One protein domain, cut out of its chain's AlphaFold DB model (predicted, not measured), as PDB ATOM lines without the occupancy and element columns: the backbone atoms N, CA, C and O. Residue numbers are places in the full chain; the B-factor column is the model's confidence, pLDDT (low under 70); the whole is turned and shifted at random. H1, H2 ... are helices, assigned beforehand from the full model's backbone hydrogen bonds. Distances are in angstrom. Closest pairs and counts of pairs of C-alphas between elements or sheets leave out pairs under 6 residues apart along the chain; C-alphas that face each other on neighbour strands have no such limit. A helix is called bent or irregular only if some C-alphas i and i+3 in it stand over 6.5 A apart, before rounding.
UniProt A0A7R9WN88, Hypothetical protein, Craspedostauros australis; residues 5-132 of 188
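What this domain is: This is residues 5 to 132 of the 188 residues of the protein "Hypothetical protein" of Craspedostauros australis (UniProt A0A7R9WN88). A long helix, H4, runs along the length of an elongated, open frame, and residues 25 to 35 of the chain, drawn out with no named element, run lengthwise beside it and away from it towards H2. One end of the frame is a small loose head of loops with the short helices H2 and H3; the other is a larger lobe, mostly loops, with H1 and H5, and from it residues 125 to 132, the most of H6 and what follows, stick out. The printed part has 128 residues with six named helices, H1 to H6 in order along the chain, and no named strand. The class is all helix, though only 56 of the 128 residues are in named elements. The whole is extended, with a radius of gyration of the C-alphas of 21.4 A and spans of 70 by 28 by 25 A.

Where its parts are: H1 is residues 5 to 9, 6.3 A from first to last C-alpha, and begins at C-alpha 5 at (97.688, 5.568, 44.547). H2 is residues 36 to 41, 8.8 A. H3 is residues 53 to 56 and is irregular, with C-alphas 53 and 56 7.3 A apart. H4, the longest, is residues 66 to 90, 36.8 A, from C-alpha 66 at (79.656, 26.730, 28.635). H5 is residues 106 to 111, 9.1 A. H6 is residues 121 to 130, 14.3 A, and ends at C-alpha 130 at (111.452, -9.125, 66.111).

How they stand to each other: H1 and H4 only just touch, with 3 pairs of C-alphas within 8 A, and H4 does so with residues 83 to 87 alone. Their closest C-alphas, those of Met 7 and Cys 87, are 6.6 A apart. H3 and H4 are apart, but only just, at 8.0 A. H2, H3, H5 and H6 touch no helix. Residues 16 to 17 pair with residues 117 to 118, parallel, and residues 23 to 24 with residues 103 to 104, antiparallel. In H1, H2 and H6 every O i to N i+4 pair is within hydrogen-bond range, against 20 of 21 in H4 and 1 of 2 in H5; H3 is too short for such a pair, and its one O i to N i+3 pair is not within range.

The domain as a whole: The outline is a rod, and the C-alphas farthest apart, those of Lys 43 and Gly 132, are 72.0 A apart. Without the free residues 125 to 132, the body spans 61 by 27 by 22 A. The links H1 to H2, H2 to H3 and H4 to H5 are long, with 26, 11 and 15 residues. The printed part has no cut. Its mean pLDDT is 93.4, no printed residue is under 70, and H3 has a mean of 74.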
ATOM      1  N   GLY A   5      96.868   6.410  43.671       96.25
ATOM      2  CA  GLY A   5      97.688   5.568  44.547       96.25
ATOM      3  C   GLY A   5      97.054   5.342  45.921       96.25
ATOM      4  O   GLY A   5      97.195   4.262  46.488       96.25
ATOM      5  N   TYR A   6      96.333   6.339  46.445       96.75
ATOM      6  CA  TYR A   6      95.562   6.179  47.676       96.75
ATOM      7  C   TYR A   6      94.327   5.298  47.446       96.75
ATOM      8  O   TYR A   6      94.089   4.387  48.227       96.75
ATOM      9  N   MET A   7      93.628   5.473  46.314       95.50
ATOM     10  CA  MET A   7      92.508   4.611  45.897       95.50
ATOM     11  C   MET A   7      92.872   3.118  45.870       95.50
ATOM     12  O   MET A   7      92.043   2.268  46.180       95.50
ATOM     13  N   MET A   8      94.106   2.788  45.478       95.88
ATOM     14  CA  MET A   8      94.608   1.412  45.530       95.88
ATOM     15  C   MET A   8      94.939   0.978  46.961       95.88
ATOM     16  O   MET A   8      94.657  -0.156  47.340       95.88
ATOM     17  N   ALA A   9      95.539   1.870  47.752       95.81
ATOM     18  CA  ALA A   9      95.928   1.586  49.129       95.81
ATOM     19  C   ALA A   9      94.724   1.314  50.048       95.81
ATOM     20  O   ALA A   9      94.872   0.536  50.987       95.81
ATOM     21  N   THR A  10      93.542   1.882  49.769       95.12
ATOM     22  CA  THR A  10      92.331   1.660  50.583       95.12
ATOM     23  C   THR A  10      91.872   0.207  50.634       95.12
ATOM     24  O   THR A  10      91.150  -0.148  51.555       95.12
ATOM     25  N   GLN A  11      92.317  -0.645  49.707       94.62
ATOM     26  CA  GLN A  11      92.001  -2.076  49.717       94.62
ATOM     27  C   GLN A  11      92.864  -2.897  50.687       94.62
ATOM     28  O   GLN A  11      92.627  -4.088  50.882       94.62
ATOM     29  N   ALA A  12      93.897  -2.297  51.281       95.12
ATOM     30  CA  ALA A  12      94.710  -2.970  52.281       95.12
ATOM     31  C   ALA A  12      93.978  -3.031  53.630       95.12
ATOM     32  O   ALA A  12      93.360  -2.060  54.054       95.12
ATOM     33  N   SER A  13      94.143  -4.134  54.368       94.12
ATOM     34  CA  SER A  13      93.617  -4.250  55.739       94.12
ATOM     35  C   SER A  13      94.249  -3.252  56.713       94.12
ATOM     36  O   SER A  13      93.658  -2.943  57.742       94.12
ATOM     37  N   ARG A  14      95.473  -2.795  56.416       94.44
ATOM     38  CA  ARG A  14      96.164  -1.715  57.124       94.44
ATOM     39  C   ARG A  14      96.995  -0.895  56.149       94.44
ATOM     40  O   ARG A  14      97.719  -1.451  55.322       94.44
ATOM     41  N   ILE A  15      96.948   0.417  56.310       96.00
ATOM     42  CA  ILE A  15      97.758   1.398  55.603       96.00
ATOM     43  C   ILE A  15      98.774   1.959  56.588       96.00
ATOM     44  O   ILE A  15      98.427   2.589  57.584       96.00
ATOM     45  N   ILE A  16     100.047   1.739  56.286       96.69
ATOM     46  CA  ILE A  16     101.169   2.265  57.057       96.69
ATOM     47  C   ILE A  16     101.864   3.317  56.200       96.69
ATOM     48  O   ILE A  16     102.175   3.060  55.033       96.69
ATOM     49  N   ALA A  17     102.113   4.492  56.770       97.38
ATOM     50  CA  ALA A  17     102.810   5.571  56.084       97.38
ATOM     51  C   ALA A  17     104.025   6.041  56.880       97.38
ATOM     52  O   ALA A  17     104.002   6.105  58.104       97.38
ATOM     53  N   ALA A  18     105.094   6.400  56.173       96.81
ATOM     54  CA  ALA A  18     106.227   7.063  56.805       96.81
ATOM     55  C   ALA A  18     105.807   8.462  57.310       96.81
ATOM     56  O   ALA A  18     104.949   9.083  56.679       96.81
ATOM     57  N   PRO A  19     106.453   9.007  58.359       95.56
ATOM     58  CA  PRO A  19     106.096  10.313  58.929       95.56
ATOM     59  C   PRO A  19     106.082  11.464  57.915       95.56
ATOM     60  O   PRO A  19     105.333  12.417  58.060       95.56
ATOM     61  N   PHE A  20     106.908  11.368  56.872       94.88
ATOM     62  CA  PHE A  20     107.065  12.377  55.823       94.88
ATOM     63  C   PHE A  20     106.337  12.017  54.512       94.88
ATOM     64  O   PHE A  20     106.567  12.642  53.476       94.88
ATOM     65  N   ALA A  21     105.519  10.963  54.502       95.81
ATOM     66  CA  ALA A  21     104.824  10.536  53.295       95.81
ATOM     67  C   ALA A  21     103.582  11.396  53.045       95.81
ATOM     68  O   ALA A  21     102.712  11.499  53.901       95.81
ATOM     69  N   TYR A  22     103.452  11.919  51.826       96.44
ATOM     70  CA  TYR A  22     102.203  12.520  51.367       96.44
ATOM     71  C   TYR A  22     101.142  11.452  51.098       96.44
ATOM     72  O   TYR A  22     101.365  10.514  50.312       96.44
ATOM     73  N   VAL A  23      99.989  11.604  51.746       97.00
ATOM     74  CA  VAL A  23      98.832  10.709  51.655       97.00
ATOM     75  C   VAL A  23      97.558  11.522  51.393       97.00
ATOM     76  O   VAL A  23      97.520  12.720  51.650       97.00
ATOM     77  N   GLY A  24      96.528  10.895  50.821       95.62
ATOM     78  CA  GLY A  24      95.261  11.555  50.499       95.62
ATOM     79  C   GLY A  24      95.191  11.993  49.039       95.62
ATOM     80  O   GLY A  24      95.402  11.180  48.135       95.62
ATOM     81  N   SER A  25      94.885  13.264  48.789       97.00
ATOM     82  CA  SER A  25      94.517  13.801  47.474       97.00
ATOM     83  C   SER A  25      93.305  13.079  46.877       97.00
ATOM     84  O   SER A  25      93.302  12.643  45.722       97.00
ATOM     85  N   ILE A  26      92.267  12.910  47.700       97.25
ATOM     86  CA  ILE A  26      90.999  12.297  47.296       97.25
ATOM     87  C   ILE A  26      90.200  13.341  46.515       97.25
ATOM     88  O   ILE A  26      89.350  14.052  47.039       97.25
ATOM     89  N   GLY A  27      90.529  13.452  45.235       95.62
ATOM     90  CA  GLY A  27      89.941  14.413  44.318       95.62
ATOM     91  C   GLY A  27      90.154  13.987  42.874       95.62
ATOM     92  O   GLY A  27      90.988  13.129  42.568       95.62
ATOM     93  N   VAL A  28      89.378  14.588  41.976       96.62
ATOM     94  CA  VAL A  28      89.460  14.342  40.534       96.62
ATOM     95  C   VAL A  28      89.536  15.686  39.830       96.62
ATOM     96  O   VAL A  28      88.750  16.584  40.114       96.62
ATOM     97  N   ARG A  29      90.480  15.819  38.901       94.44
ATOM     98  CA  ARG A  29      90.637  17.012  38.067       94.44
ATOM     99  C   ARG A  29      90.786  16.611  36.608       94.44
ATOM    100  O   ARG A  29      91.372  15.572  36.308       94.44
ATOM    101  N   LEU A  30      90.280  17.456  35.719       93.50
ATOM    102  CA  LEU A  30      90.507  17.372  34.282       93.50
ATOM    103  C   LEU A  30      91.225  18.646  33.855       93.50
ATOM    104  O   LEU A  30      90.712  19.743  34.051       93.50
ATOM    105  N   GLU A  31      92.397  18.492  33.255       91.19
ATOM    106  CA  GLU A  31      93.198  19.609  32.765       91.19
ATOM    107  C   GLU A  31      93.590  19.364  31.318       91.19
ATOM    108  O   GLU A  31      94.016  18.271  30.942       91.19
ATOM    109  N   THR A  32      93.436  20.395  30.495       90.81
ATOM    110  CA  THR A  32      93.829  20.371  29.091       90.81
ATOM    111  C   THR A  32      94.105  21.786  28.606       90.81
ATOM    112  O   THR A  32      93.539  22.757  29.105       90.81
ATOM    113  N   PHE A  33      94.945  21.902  27.585       92.88
ATOM    114  CA  PHE A  33      95.133  23.153  26.861       92.88
ATOM    115  C   PHE A  33      94.007  23.369  25.847       92.88
ATOM    116  O   PHE A  33      93.394  22.410  25.374       92.88
ATOM    117  N   ASN A  34      93.761  24.625  25.476       93.75
ATOM    118  CA  ASN A  34      92.910  24.974  24.344       93.75
ATOM    119  C   ASN A  34      93.674  25.895  23.385       93.75
ATOM    120  O   ASN A  34      94.087  26.995  23.745       93.75
ATOM    121  N   PHE A  35      93.844  25.429  22.153       95.19
ATOM    122  CA  PHE A  35      94.579  26.101  21.086       95.19
ATOM    123  C   PHE A  35      93.651  26.733  20.042       95.19
ATOM    124  O   PHE A  35      94.140  27.214  19.024       95.19
ATOM    125  N   ASN A  36      92.330  26.757  20.259       93.00
ATOM    126  CA  ASN A  36      91.364  27.223  19.258       93.00
ATOM    127  C   ASN A  36      91.687  28.642  18.753       93.00
ATOM    128  O   ASN A  36      91.881  28.823  17.554       93.00
ATOM    129  N   LYS A  37      91.885  29.608  19.658       93.19
ATOM    130  CA  LYS A  37      92.261  30.987  19.284       93.19
ATOM    131  C   LYS A  37      93.625  31.076  18.593       93.19
ATOM    132  O   LYS A  37      93.810  31.881  17.686       93.19
ATOM    133  N   MET A  38      94.590  30.252  19.008       96.25
ATOM    134  CA  MET A  38      95.906  30.208  18.366       96.25
ATOM    135  C   MET A  38      95.768  29.738  16.915       96.25
ATOM    136  O   MET A  38      96.271  30.392  16.009       96.25
ATOM    137  N   LEU A  39      95.055  28.637  16.681       94.94
ATOM    138  CA  LEU A  39      94.844  28.086  15.343       94.94
ATOM    139  C   LEU A  39      94.070  29.053  14.440       94.94
ATOM    140  O   LEU A  39      94.440  29.220  13.278       94.94
ATOM    141  N   GLU A  40      93.066  29.747  14.984       93.81
ATOM    142  CA  GLU A  40      92.334  30.805  14.277       93.81
ATOM    143  C   GLU A  40      93.269  31.924  13.793       93.81
ATOM    144  O   GLU A  40      93.208  32.300  12.620       93.81
ATOM    145  N   ASN A  41      94.203  32.383  14.635       96.69
ATOM    146  CA  ASN A  41      95.180  33.416  14.266       96.69
ATOM    147  C   ASN A  41      96.111  32.979  13.123       96.69
ATOM    148  O   ASN A  41      96.471  33.790  12.270       96.69
ATOM    149  N   TYR A  42      96.472  31.695  13.073       97.00
ATOM    150  CA  TYR A  42      97.287  31.120  11.995       97.00
ATOM    151  C   TYR A  42      96.460  30.622  10.802       97.00
ATOM    152  O   TYR A  42      97.019  30.037   9.875       97.00
ATOM    153  N   LYS A  43      95.140  30.858  10.793       96.00
ATOM    154  CA  LYS A  43      94.207  30.395   9.751       96.00
ATOM    155  C   LYS A  43      94.227  28.871   9.552       96.00
ATOM    156  O   LYS A  43      93.912  28.376   8.471       96.00
ATOM    157  N   VAL A  44      94.566  28.123  10.600       95.69
ATOM    158  CA  VAL A  44      94.545  26.657  10.610       95.69
ATOM    159  C   VAL A  44      93.173  26.193  11.086       95.69
ATOM    160  O   VAL A  44      92.714  26.584  12.157       95.69
ATOM    161  N   ARG A  45      92.506  25.339  10.300       90.88
ATOM    162  CA  ARG A  45      91.186  24.794  10.649       90.88
ATOM    163  C   ARG A  45      91.295  23.308  10.991       90.88
ATOM    164  O   ARG A  45      91.526  22.508  10.085       90.88
ATOM    165  N   PRO A  46      91.126  22.920  12.264       90.12
ATOM    166  CA  PRO A  46      91.090  21.513  12.637       90.12
ATOM    167  C   PRO A  46      89.808  20.863  12.099       90.12
ATOM    168  O   PRO A  46      88.712  21.395  12.277       90.12
ATOM    169  N   ILE A  47      89.939  19.703  11.455       89.50
ATOM    170  CA  ILE A  47      88.804  18.857  11.071       89.50
ATOM    171  C   ILE A  47      88.652  17.794  12.158       89.50
ATOM    172  O   ILE A  47      89.530  16.953  12.330       89.50
ATOM    173  N   VAL A  48      87.549  17.845  12.907       84.25
ATOM    174  CA  VAL A  48      87.259  16.907  13.999       84.25
ATOM    175  C   VAL A  48      85.967  16.170  13.680       84.25
ATOM    176  O   VAL A  48      84.928  16.793  13.479       84.25
ATOM    177  N   LEU A  49      86.034  14.841  13.649       85.56
ATOM    178  CA  LEU A  49      84.887  13.961  13.444       85.56
ATOM    179  C   LEU A  49      84.686  13.123  14.706       85.56
ATOM    180  O   LEU A  49      85.619  12.481  15.186       85.56
ATOM    181  N   HIS A  50      83.473  13.116  15.250       85.38
ATOM    182  CA  HIS A  50      83.105  12.265  16.377       85.38
ATOM    183  C   HIS A  50      81.680  11.738  16.207       85.38
ATOM    184  O   HIS A  50      80.834  12.372  15.583       85.38
ATOM    185  N   ALA A  51      81.412  10.570  16.788       84.44
ATOM    186  CA  ALA A  51      80.073   9.998  16.874       84.44
ATOM    187  C   ALA A  51      79.518  10.191  18.292       84.44
ATOM    188  O   ALA A  51      80.208   9.897  19.270       84.44
ATOM    189  N   GLY A  52      78.271  10.661  18.396       80.19
ATOM    190  CA  GLY A  52      77.601  10.963  19.664       80.19
ATOM    191  C   GLY A  52      77.798  12.413  20.123       80.19
ATOM    192  O   GLY A  52      78.907  12.952  20.059       80.19
ATOM    193  N   LYS A  53      76.706  13.032  20.602       75.00
ATOM    194  CA  LYS A  53      76.640  14.453  20.996       75.00
ATOM    195  C   LYS A  53      77.676  14.818  22.067       75.00
ATOM    196  O   LYS A  53      78.320  15.850  21.954       75.00
ATOM    197  N   ASN A  54      77.896  13.929  23.038       72.75
ATOM    198  CA  ASN A  54      78.699  14.222  24.232       72.75
ATOM    199  C   ASN A  54      80.157  13.730  24.136       72.75
ATOM    200  O   ASN A  54      80.856  13.646  25.143       72.75
ATOM    201  N   LYS A  55      80.623  13.334  22.940       75.12
ATOM    202  CA  LYS A  55      81.972  12.766  22.745       75.12
ATOM    203  C   LYS A  55      83.063  13.833  22.560       75.12
ATOM    204  O   LYS A  55      84.236  13.490  22.488       75.12
ATOM    205  N   ASN A  56      82.685  15.112  22.491       75.06
ATOM    206  CA  ASN A  56      83.590  16.243  22.271       75.06
ATOM    207  C   ASN A  56      83.167  17.482  23.090       75.06
ATOM    208  O   ASN A  56      83.135  18.595  22.572       75.06
ATOM    209  N   ASN A  57      82.793  17.284  24.359       75.19
ATOM    210  CA  ASN A  57      82.387  18.372  25.263       75.19
ATOM    211  C   ASN A  57      83.531  19.362  25.541       75.19
ATOM    212  O   ASN A  57      83.306  20.562  25.688       75.19
ATOM    213  N   LEU A  58      84.766  18.855  25.576       85.56
ATOM    214  CA  LEU A  58      85.991  19.634  25.705       85.56
ATOM    215  C   LEU A  58      86.960  19.221  24.599       85.56
ATOM    216  O   LEU A  58      87.229  18.037  24.400       85.56
ATOM    217  N   SER A  59      87.483  20.209  23.875       86.12
ATOM    218  CA  SER A  59      88.404  20.003  22.761       86.12
ATOM    219  C   SER A  59      89.634  20.881  22.925       86.12
ATOM    220  O   SER A  59      89.528  22.063  23.256       86.12
ATOM    221  N   MET A  60      90.806  20.330  22.611       90.69
ATOM    222  CA  MET A  60      92.032  21.123  22.493       90.69
ATOM    223  C   MET A  60      91.999  22.068  21.287       90.69
ATOM    224  O   MET A  60      92.719  23.060  21.272       90.69
ATOM    225  N   PHE A  61      91.184  21.772  20.273       91.12
ATOM    226  CA  PHE A  61      91.227  22.460  18.979       91.12
ATOM    227  C   PHE A  61      89.921  23.186  18.636       91.12
ATOM    228  O   PHE A  61      89.929  24.146  17.867       91.12
ATOM    229  N   GLY A  62      88.801  22.740  19.209       86.31
ATOM    230  CA  GLY A  62      87.497  23.382  19.076       86.31
ATOM    231  C   GLY A  62      87.265  24.499  20.095       86.31
ATOM    232  O   GLY A  62      87.991  24.636  21.082       86.31
ATOM    233  N   LYS A  63      86.214  25.287  19.861       86.44
ATOM    234  CA  LYS A  63      85.738  26.288  20.817       86.44
ATOM    235  C   LYS A  63      85.230  25.591  22.081       86.44
ATOM    236  O   LYS A  63      84.422  24.670  21.995       86.44
ATOM    237  N   VAL A  64      85.682  26.051  23.245       88.31
ATOM    238  CA  VAL A  64      85.123  25.620  24.532       88.31
ATOM    239  C   VAL A  64      83.776  26.318  24.727       88.31
ATOM    240  O   VAL A  64      83.675  27.530  24.529       88.31
ATOM    241  N   THR A  65      82.740  25.547  25.054       89.06
ATOM    242  CA  THR A  65      81.376  26.048  25.283       89.06
ATOM    243  C   THR A  65      81.002  25.906  26.752       89.06
ATOM    244  O   THR A  65      81.491  24.990  27.414       89.06
ATOM    245  N   ASP A  66      80.120  26.777  27.243       91.06
ATOM    246  CA  ASP A  66      79.656  26.730  28.635       91.06
ATOM    247  C   ASP A  66      78.923  25.416  28.936       91.06
ATOM    248  O   ASP A  66      79.202  24.783  29.951       91.06
ATOM    249  N   ASP A  67      78.085  24.936  28.011       89.06
ATOM    250  CA  ASP A  67      77.418  23.629  28.113       89.06
ATOM    251  C   ASP A  67      78.431  22.479  28.245       89.06
ATOM    252  O   ASP A  67      78.268  21.579  29.070       89.06
ATOM    253  N   GLY A  68      79.506  22.515  27.447       89.19
ATOM    254  CA  GLY A  68      80.579  21.522  27.504       89.19
ATOM    255  C   GLY A  68      81.329  21.541  28.836       89.19
ATOM    256  O   GLY A  68      81.623  20.482  29.390       89.19
ATOM    257  N   ILE A  69      81.584  22.735  29.383       91.50
ATOM    258  CA  ILE A  69      82.184  22.904  30.715       91.50
ATOM    259  C   ILE A  69      81.253  22.349  31.796       91.50
ATOM    260  O   ILE A  69      81.705  21.594  32.654       91.50
ATOM    261  N   GLN A  70      79.963  22.687  31.760       92.75
ATOM    262  CA  GLN A  70      78.991  22.241  32.761       92.75
ATOM    263  C   GLN A  70      78.834  20.716  32.776       92.75
ATOM    264  O   GLN A  70      78.800  20.111  33.851       92.75
ATOM    265  N   GLU A  71      78.782  20.079  31.605       91.56
ATOM    266  CA  GLU A  71      78.666  18.621  31.508       91.56
ATOM    267  C   GLU A  71      79.926  17.910  32.033       91.56
ATOM    268  O   GLU A  71      79.816  16.932  32.777       91.56
ATOM    269  N   GLU A  72      81.129  18.408  31.723       92.62
ATOM    270  CA  GLU A  72      82.360  17.836  32.287       92.62
ATOM    271  C   GLU A  72      82.494  18.116  33.789       92.62
ATOM    272  O   GLU A  72      82.906  17.228  34.535       92.62
ATOM    273  N   GLN A  73      82.071  19.289  34.272       95.00
ATOM    274  CA  GLN A  73      82.048  19.588  35.704       95.00
ATOM    275  C   GLN A  73      81.118  18.630  36.456       95.00
ATOM    276  O   GLN A  73      81.499  18.071  37.486       95.00
ATOM    277  N   LYS A  74      79.925  18.371  35.913       95.25
ATOM    278  CA  LYS A  74      78.995  17.372  36.450       95.25
ATOM    279  C   LYS A  74      79.630  15.983  36.478       95.25
ATOM    280  O   LYS A  74      79.502  15.274  37.478       95.25
ATOM    281  N   ARG A  75      80.337  15.594  35.414       94.19
ATOM    282  CA  ARG A  75      81.041  14.308  35.355       94.19
ATOM    283  C   ARG A  75      82.143  14.220  36.415       94.19
ATOM    284  O   ARG A  75      82.230  13.200  37.095       94.19
ATOM    285  N   LEU A  76      82.937  15.273  36.610       96.38
ATOM    286  CA  LEU A  76      83.958  15.332  37.661       96.38
ATOM    287  C   LEU A  76      83.345  15.184  39.056       96.38
ATOM    288  O   LEU A  76      83.826  14.368  39.839       96.38
ATOM    289  N   THR A  77      82.244  15.880  39.347       97.06
ATOM    290  CA  THR A  77      81.521  15.744  40.623       97.06
ATOM    291  C   THR A  77      81.020  14.314  40.848       97.06
ATOM    292  O   THR A  77      81.130  13.779  41.954       97.06
ATOM    293  N   GLN A  78      80.513  13.652  39.803       97.81
ATOM    294  CA  GLN A  78      80.092  12.249  39.880       97.81
ATOM    295  C   GLN A  78      81.269  11.299  40.133       97.81
ATOM    296  O   GLN A  78      81.155  10.402  40.972       97.81
ATOM    297  N   MET A  79      82.400  11.495  39.445       97.62
ATOM    298  CA  MET A  79      83.612  10.698  39.658       97.62
ATOM    299  C   MET A  79      84.170  10.893  41.067       97.62
ATOM    300  O   MET A  79      84.521   9.917  41.723       97.62
ATOM    301  N   HIS A  80      84.211  12.133  41.552       97.88
ATOM    302  CA  HIS A  80      84.664  12.446  42.902       97.88
ATOM    303  C   HIS A  80      83.773  11.788  43.955       97.88
ATOM    304  O   HIS A  80      84.280  11.085  44.821       97.88
ATOM    305  N   SER A  81      82.449  11.868  43.798       97.81
ATOM    306  CA  SER A  81      81.499  11.163  44.672       97.81
ATOM    307  C   SER A  81      81.709   9.642  44.663       97.81
ATOM    308  O   SER A  81      81.594   8.982  45.693       97.81
ATOM    309  N   ALA A  82      82.008   9.057  43.499       97.69
ATOM    310  CA  ALA A  82      82.321   7.634  43.392       97.69
ATOM    311  C   ALA A  82      83.649   7.275  44.075       97.69
ATOM    312  O   ALA A  82      83.721   6.239  44.729       97.69
ATOM    313  N   PHE A  83      84.663   8.135  43.969       97.38
ATOM    314  CA  PHE A  83      85.942   7.954  44.651       97.38
ATOM    315  C   PHE A  83      85.774   8.028  46.177       97.38
ATOM    316  O   PHE A  83      86.249   7.140  46.877       97.38
ATOM    317  N   ILE A  84      85.025   9.006  46.694       97.12
ATOM    318  CA  ILE A  84      84.727   9.094  48.132       97.12
ATOM    319  C   ILE A  84      84.077   7.799  48.619       97.12
ATOM    320  O   ILE A  84      84.586   7.192  49.555       97.12
ATOM    321  N   ARG A  85      83.023   7.332  47.933       96.81
ATOM    322  CA  ARG A  85      82.351   6.067  48.276       96.81
ATOM    323  C   ARG A  85      83.314   4.884  48.290       96.81
ATOM    324  O   ARG A  85      83.347   4.135  49.256       96.81
ATOM    325  N   TRP A  86      84.148   4.762  47.259       95.94
ATOM    326  CA  TRP A  86      85.154   3.704  47.182       95.94
ATOM    327  C   TRP A  86      86.103   3.700  48.388       95.94
ATOM    328  O   TRP A  86      86.428   2.641  48.922       95.94
ATOM    329  N   CYS A  87      86.547   4.880  48.830       95.56
ATOM    330  CA  CYS A  87      87.386   5.007  50.017       95.56
ATOM    331  C   CYS A  87      86.622   4.649  51.297       95.56
ATOM    332  O   CYS A  87      87.127   3.868  52.102       95.56
ATOM    333  N   THR A  88      85.413   5.182  51.481       95.06
ATOM    334  CA  THR A  88      84.624   4.992  52.709       95.06
ATOM    335  C   THR A  88      84.129   3.563  52.884       95.06
ATOM    336  O   THR A  88      84.032   3.101  54.016       95.06
ATOM    337  N   ASP A  89      83.868   2.843  51.789       94.88
ATOM    338  CA  ASP A  89      83.426   1.444  51.835       94.88
ATOM    339  C   ASP A  89      84.476   0.540  52.505       94.88
ATOM    340  O   ASP A  89      84.125  -0.417  53.190       94.88
ATOM    341  N   GLN A  90      85.766   0.849  52.327       93.31
ATOM    342  CA  GLN A  90      86.867   0.120  52.969       93.31
ATOM    343  C   GLN A  90      87.358   0.791  54.257       93.31
ATOM    344  O   GLN A  90      87.962   0.134  55.105       93.31
ATOM    345  N   ARG A  91      87.109   2.095  54.421       93.69
ATOM    346  CA  ARG A  91      87.536   2.889  55.582       93.69
ATOM    347  C   ARG A  91      86.354   3.686  56.159       93.69
ATOM    348  O   ARG A  91      86.279   4.894  55.944       93.69
ATOM    349  N   PRO A  92      85.444   3.051  56.924       92.75
ATOM    350  CA  PRO A  92      84.252   3.721  57.460       92.75
ATOM    351  C   PRO A  92      84.544   4.842  58.467       92.75
ATOM    352  O   PRO A  92      83.688   5.685  58.709       92.75
ATOM    353  N   SER A  93      85.735   4.836  59.074       90.75
ATOM    354  CA  SER A  93      86.195   5.860  60.020       90.75
ATOM    355  C   SER A  93      86.959   7.010  59.355       90.75
ATOM    356  O   SER A  93      87.528   7.832  60.066       90.75
ATOM    357  N   LEU A  94      87.043   7.037  58.020       94.56
ATOM    358  CA  LEU A  94      87.703   8.110  57.282       94.56
ATOM    359  C   LEU A  94      86.937   9.424  57.478       94.56
ATOM    360  O   LEU A  94      85.726   9.468  57.243       94.56
ATOM    361  N   ASP A  95      87.632  10.495  57.860       95.00
ATOM    362  CA  ASP A  95      87.029  11.827  57.871       95.00
ATOM    363  C   ASP A  95      86.672  12.232  56.431       95.00
ATOM    364  O   ASP A  95      87.481  12.127  55.516       95.00
ATOM    365  N   LEU A  96      85.441  12.683  56.195       95.25
ATOM    366  CA  LEU A  96      85.003  13.116  54.869       95.25
ATOM    367  C   LEU A  96      85.470  14.533  54.527       95.25
ATOM    368  O   LEU A  96      85.491  14.886  53.350       95.25
ATOM    369  N   SER A  97      85.849  15.339  55.524       94.56
ATOM    370  CA  SER A  97      86.288  16.725  55.319       94.56
ATOM    371  C   SER A  97      87.557  16.816  54.459       94.56
ATOM    372  O   SER A  97      87.691  17.725  53.646       94.56
ATOM    373  N   ILE A  98      88.420  15.803  54.552       94.12
ATOM    374  CA  ILE A  98      89.677  15.659  53.801       94.12
ATOM    375  C   ILE A  98      89.492  15.155  52.362       94.12
ATOM    376  O   ILE A  98      90.442  15.015  51.587       94.12
ATOM    377  N   CYS A  99      88.255  14.839  51.974       95.81
ATOM    378  CA  CYS A  99      87.929  14.406  50.622       95.81
ATOM    379  C   CYS A  99      87.739  15.592  49.662       95.81
ATOM    380  O   CYS A  99      86.930  15.516  48.745       95.81
ATOM    381  N   ASP A 100      88.462  16.690  49.857       95.19
ATOM    382  CA  ASP A 100      88.442  17.893  49.017       95.19
ATOM    383  C   ASP A 100      89.619  17.945  48.018       95.19
ATOM    384  O   ASP A 100      89.725  18.863  47.204       95.19
ATOM    385  N   GLY A 101      90.489  16.929  48.046       95.06
ATOM    386  CA  GLY A 101      91.689  16.836  47.215       95.06
ATOM    387  C   GLY A 101      92.971  17.313  47.899       95.06
ATOM    388  O   GLY A 101      94.035  17.245  47.271       95.06
ATOM    389  N   SER A 102      92.897  17.736  49.163       95.56
ATOM    390  CA  SER A 102      94.056  18.081  49.986       95.56
ATOM    391  C   SER A 102      94.978  16.883  50.255       95.56
ATOM    392  O   SER A 102      94.629  15.711  50.072       95.56
ATOM    393  N   ILE A 103      96.230  17.193  50.590       96.56
ATOM    394  CA  ILE A 103      97.277  16.224  50.915       96.56
ATOM    395  C   ILE A 103      97.588  16.372  52.398       96.56
ATOM    396  O   ILE A 103      97.823  17.486  52.853       96.56
ATOM    397  N   HIS A 104      97.683  15.244  53.093       96.00
ATOM    398  CA  HIS A 104      97.987  15.181  54.520       96.00
ATOM    399  C   HIS A 104      99.281  14.398  54.749       96.00
ATOM    400  O   HIS A 104      99.700  13.579  53.915       96.00
ATOM    401  N   ILE A 105      99.930  14.659  55.879       95.38
ATOM    402  CA  ILE A 105     101.240  14.102  56.225       95.38
ATOM    403  C   ILE A 105     101.314  13.785  57.719       95.38
ATOM    404  O   ILE A 105     100.667  14.441  58.528       95.38
ATOM    405  N   GLY A 106     102.134  12.799  58.087       91.50
ATOM    406  CA  GLY A 106     102.440  12.505  59.486       91.50
ATOM    407  C   GLY A 106     101.187  12.240  60.319       91.50
ATOM    408  O   GLY A 106     100.307  11.491  59.894       91.50
ATOM    409  N   ASP A 107     101.122  12.863  61.493       92.81
ATOM    410  CA  ASP A 107     100.054  12.638  62.470       92.81
ATOM    411  C   ASP A 107      98.674  13.063  61.951       92.81
ATOM    412  O   ASP A 107      97.691  12.383  62.217       92.81
ATOM    413  N   GLU A 108      98.594  14.088  61.100       94.69
ATOM    414  CA  GLU A 108      97.333  14.521  60.488       94.69
ATOM    415  C   GLU A 108      96.692  13.399  59.652       94.69
ATOM    416  O   GLU A 108      95.483  13.170  59.700       94.69
ATOM    417  N   ALA A 109      97.503  12.641  58.907       95.81
ATOM    418  CA  ALA A 109      97.009  11.504  58.135       95.81
ATOM    419  C   ALA A 109      96.496  10.369  59.042       95.81
ATOM    420  O   ALA A 109      95.621   9.600  58.643       95.81
ATOM    421  N   LEU A 110      97.046  10.237  60.251       95.69
ATOM    422  CA  LEU A 110      96.575   9.264  61.232       95.69
ATOM    423  C   LEU A 110      95.259   9.731  61.872       95.69
ATOM    424  O   LEU A 110      94.301   8.966  61.925       95.69
ATOM    425  N   GLU A 111      95.197  10.993  62.298       95.12
ATOM    426  CA  GLU A 111      94.029  11.608  62.943       95.12
ATOM    427  C   GLU A 111      92.792  11.615  62.037       95.12
ATOM    428  O   GLU A 111      91.685  11.328  62.487       95.12
ATOM    429  N   THR A 112      92.985  11.873  60.744       94.69
ATOM    430  CA  THR A 112      91.915  11.906  59.729       94.69
ATOM    431  C   THR A 112      91.491  10.514  59.244       94.69
ATOM    432  O   THR A 112      90.577  10.376  58.428       94.69
ATOM    433  N   GLY A 113      92.155   9.457  59.723       95.25
ATOM    434  CA  GLY A 113      91.877   8.076  59.331       95.25
ATOM    435  C   GLY A 113      92.380   7.707  57.933       95.25
ATOM    436  O   GLY A 113      92.024   6.637  57.423       95.25
ATOM    437  N   LEU A 114      93.224   8.539  57.306       96.19
ATOM    438  CA  LEU A 114      93.858   8.218  56.023       96.19
ATOM    439  C   LEU A 114      94.804   7.022  56.137       96.19
ATOM    440  O   LEU A 114      94.926   6.235  55.195       96.19
ATOM    441  N   VAL A 115      95.482   6.888  57.272       96.69
ATOM    442  CA  VAL A 115      96.405   5.788  57.560       96.69
ATOM    443  C   VAL A 115      96.110   5.206  58.933       96.69
ATOM    444  O   VAL A 115      95.497   5.852  59.771       96.69
ATOM    445  N   ASP A 116      96.552   3.976  59.166       96.38
ATOM    446  CA  ASP A 116      96.329   3.266  60.429       96.38
ATOM    447  C   ASP A 116      97.529   3.379  61.372       96.38
ATOM    448  O   ASP A 116      97.412   3.141  62.573       96.38
ATOM    449  N   ARG A 117      98.713   3.691  60.826       96.94
ATOM    450  CA  ARG A 117      99.946   3.805  61.606       96.94
ATOM    451  C   ARG A 117     101.011   4.622  60.887       96.94
ATOM    452  O   ARG A 117     101.186   4.505  59.671       96.94
ATOM    453  N   ILE A 118     101.787   5.359  61.677       97.31
ATOM    454  CA  ILE A 118     102.999   6.036  61.227       97.31
ATOM    455  C   ILE A 118     104.218   5.157  61.507       97.31
ATOM    456  O   ILE A 118     104.518   4.841  62.657       97.31
ATOM    457  N   LEU A 119     104.886   4.718  60.440       97.25
ATOM    458  CA  LEU A 119     106.077   3.872  60.495       97.25
ATOM    459  C   LEU A 119     106.789   3.861  59.138       97.25
ATOM    460  O   LEU A 119     106.151   3.787  58.084       97.25
ATOM    461  N   THR A 120     108.120   3.889  59.130       96.50
ATOM    462  CA  THR A 120     108.877   3.678  57.889       96.50
ATOM    463  C   THR A 120     108.891   2.200  57.491       96.50
ATOM    464  O   THR A 120     108.726   1.301  58.316       96.50
ATOM    465  N   SER A 121     109.151   1.917  56.213       94.44
ATOM    466  CA  SER A 121     109.278   0.535  55.730       94.44
ATOM    467  C   SER A 121     110.399  -0.240  56.435       94.44
ATOM    468  O   SER A 121     110.237  -1.423  56.723       94.44
ATOM    469  N   SER A 122     111.516   0.419  56.756       95.00
ATOM    470  CA  SER A 122     112.641  -0.186  57.481       95.00
ATOM    471  C   SER A 122     112.274  -0.582  58.908       95.00
ATOM    472  O   SER A 122     112.650  -1.668  59.356       95.00
ATOM    473  N   GLU A 123     111.549   0.286  59.615       96.69
ATOM    474  CA  GLU A 123     111.066   0.010  60.969       96.69
ATOM    475  C   GLU A 123     110.014  -1.097  60.959       96.69
ATOM    476  O   GLU A 123     110.099  -2.005  61.780       96.69
ATOM    477  N   TYR A 124     109.094  -1.083  59.987       96.12
ATOM    478  CA  TYR A 124     108.121  -2.160  59.803       96.12
ATOM    479  C   TYR A 124     108.814  -3.511  59.617       96.12
ATOM    480  O   TYR A 124     108.503  -4.470  60.315       96.12
ATOM    481  N   ILE A 125     109.813  -3.587  58.733       95.88
ATOM    482  CA  ILE A 125     110.583  -4.817  58.514       95.88
ATOM    483  C   ILE A 125     111.292  -5.261  59.803       95.88
ATOM    484  O   ILE A 125     111.227  -6.438  60.149       95.88
ATOM    485  N   HIS A 126     111.928  -4.343  60.541       96.06
ATOM    486  CA  HIS A 126     112.572  -4.669  61.820       96.06
ATOM    487  C   HIS A 126     111.577  -5.167  62.874       96.06
ATOM    488  O   HIS A 126     111.893  -6.075  63.639       96.06
ATOM    489  N   GLU A 127     110.383  -4.582  62.938       96.31
ATOM    490  CA  GLU A 127     109.311  -5.036  63.822       96.31
ATOM    491  C   GLU A 127     108.890  -6.464  63.484       96.31
ATOM    492  O   GLU A 127     108.916  -7.316  64.368       96.31
ATOM    493  N   ARG A 128     108.648  -6.762  62.202       95.81
ATOM    494  CA  ARG A 128     108.305  -8.120  61.761       95.81
ATOM    495  C   ARG A 128     109.413  -9.129  62.070       95.81
ATOM    496  O   ARG A 128     109.118 -10.215  62.560       95.81
ATOM    497  N   MET A 129     110.686  -8.761  61.893       96.25
ATOM    498  CA  MET A 129     111.822  -9.613  62.292       96.25
ATOM    499  C   MET A 129     111.826  -9.919  63.796       96.25
ATOM    500  O   MET A 129     112.093 -11.053  64.186       96.25
ATOM    501  N   ARG A 130     111.531  -8.926  64.650       96.56
ATOM    502  CA  ARG A 130     111.452  -9.125  66.111       96.56
ATOM    503  C   ARG A 130     110.269  -9.997  66.518       96.56
ATOM    504  O   ARG A 130     110.383 -10.747  67.480       96.56
ATOM    505  N   GLU A 131     109.166  -9.912  65.785       96.38
ATOM    506  CA  GLU A 131     107.982 -10.759  65.970       96.38
ATOM    507  C   GLU A 131     108.175 -12.190  65.435       96.38
ATOM    508  O   GLU A 131     107.295 -13.032  65.609       96.38
ATOM    509  N   GLY A 132     109.333 -12.489  64.836       96.50
ATOM    510  CA  GLY A 132     109.723 -13.833  64.414       96.50
ATOM    511  C   GLY A 132     109.556 -14.116  62.920       96.50
ATOM    512  O   GLY A 132     109.739 -15.260  62.508       96.50
TER     513      GLY A 132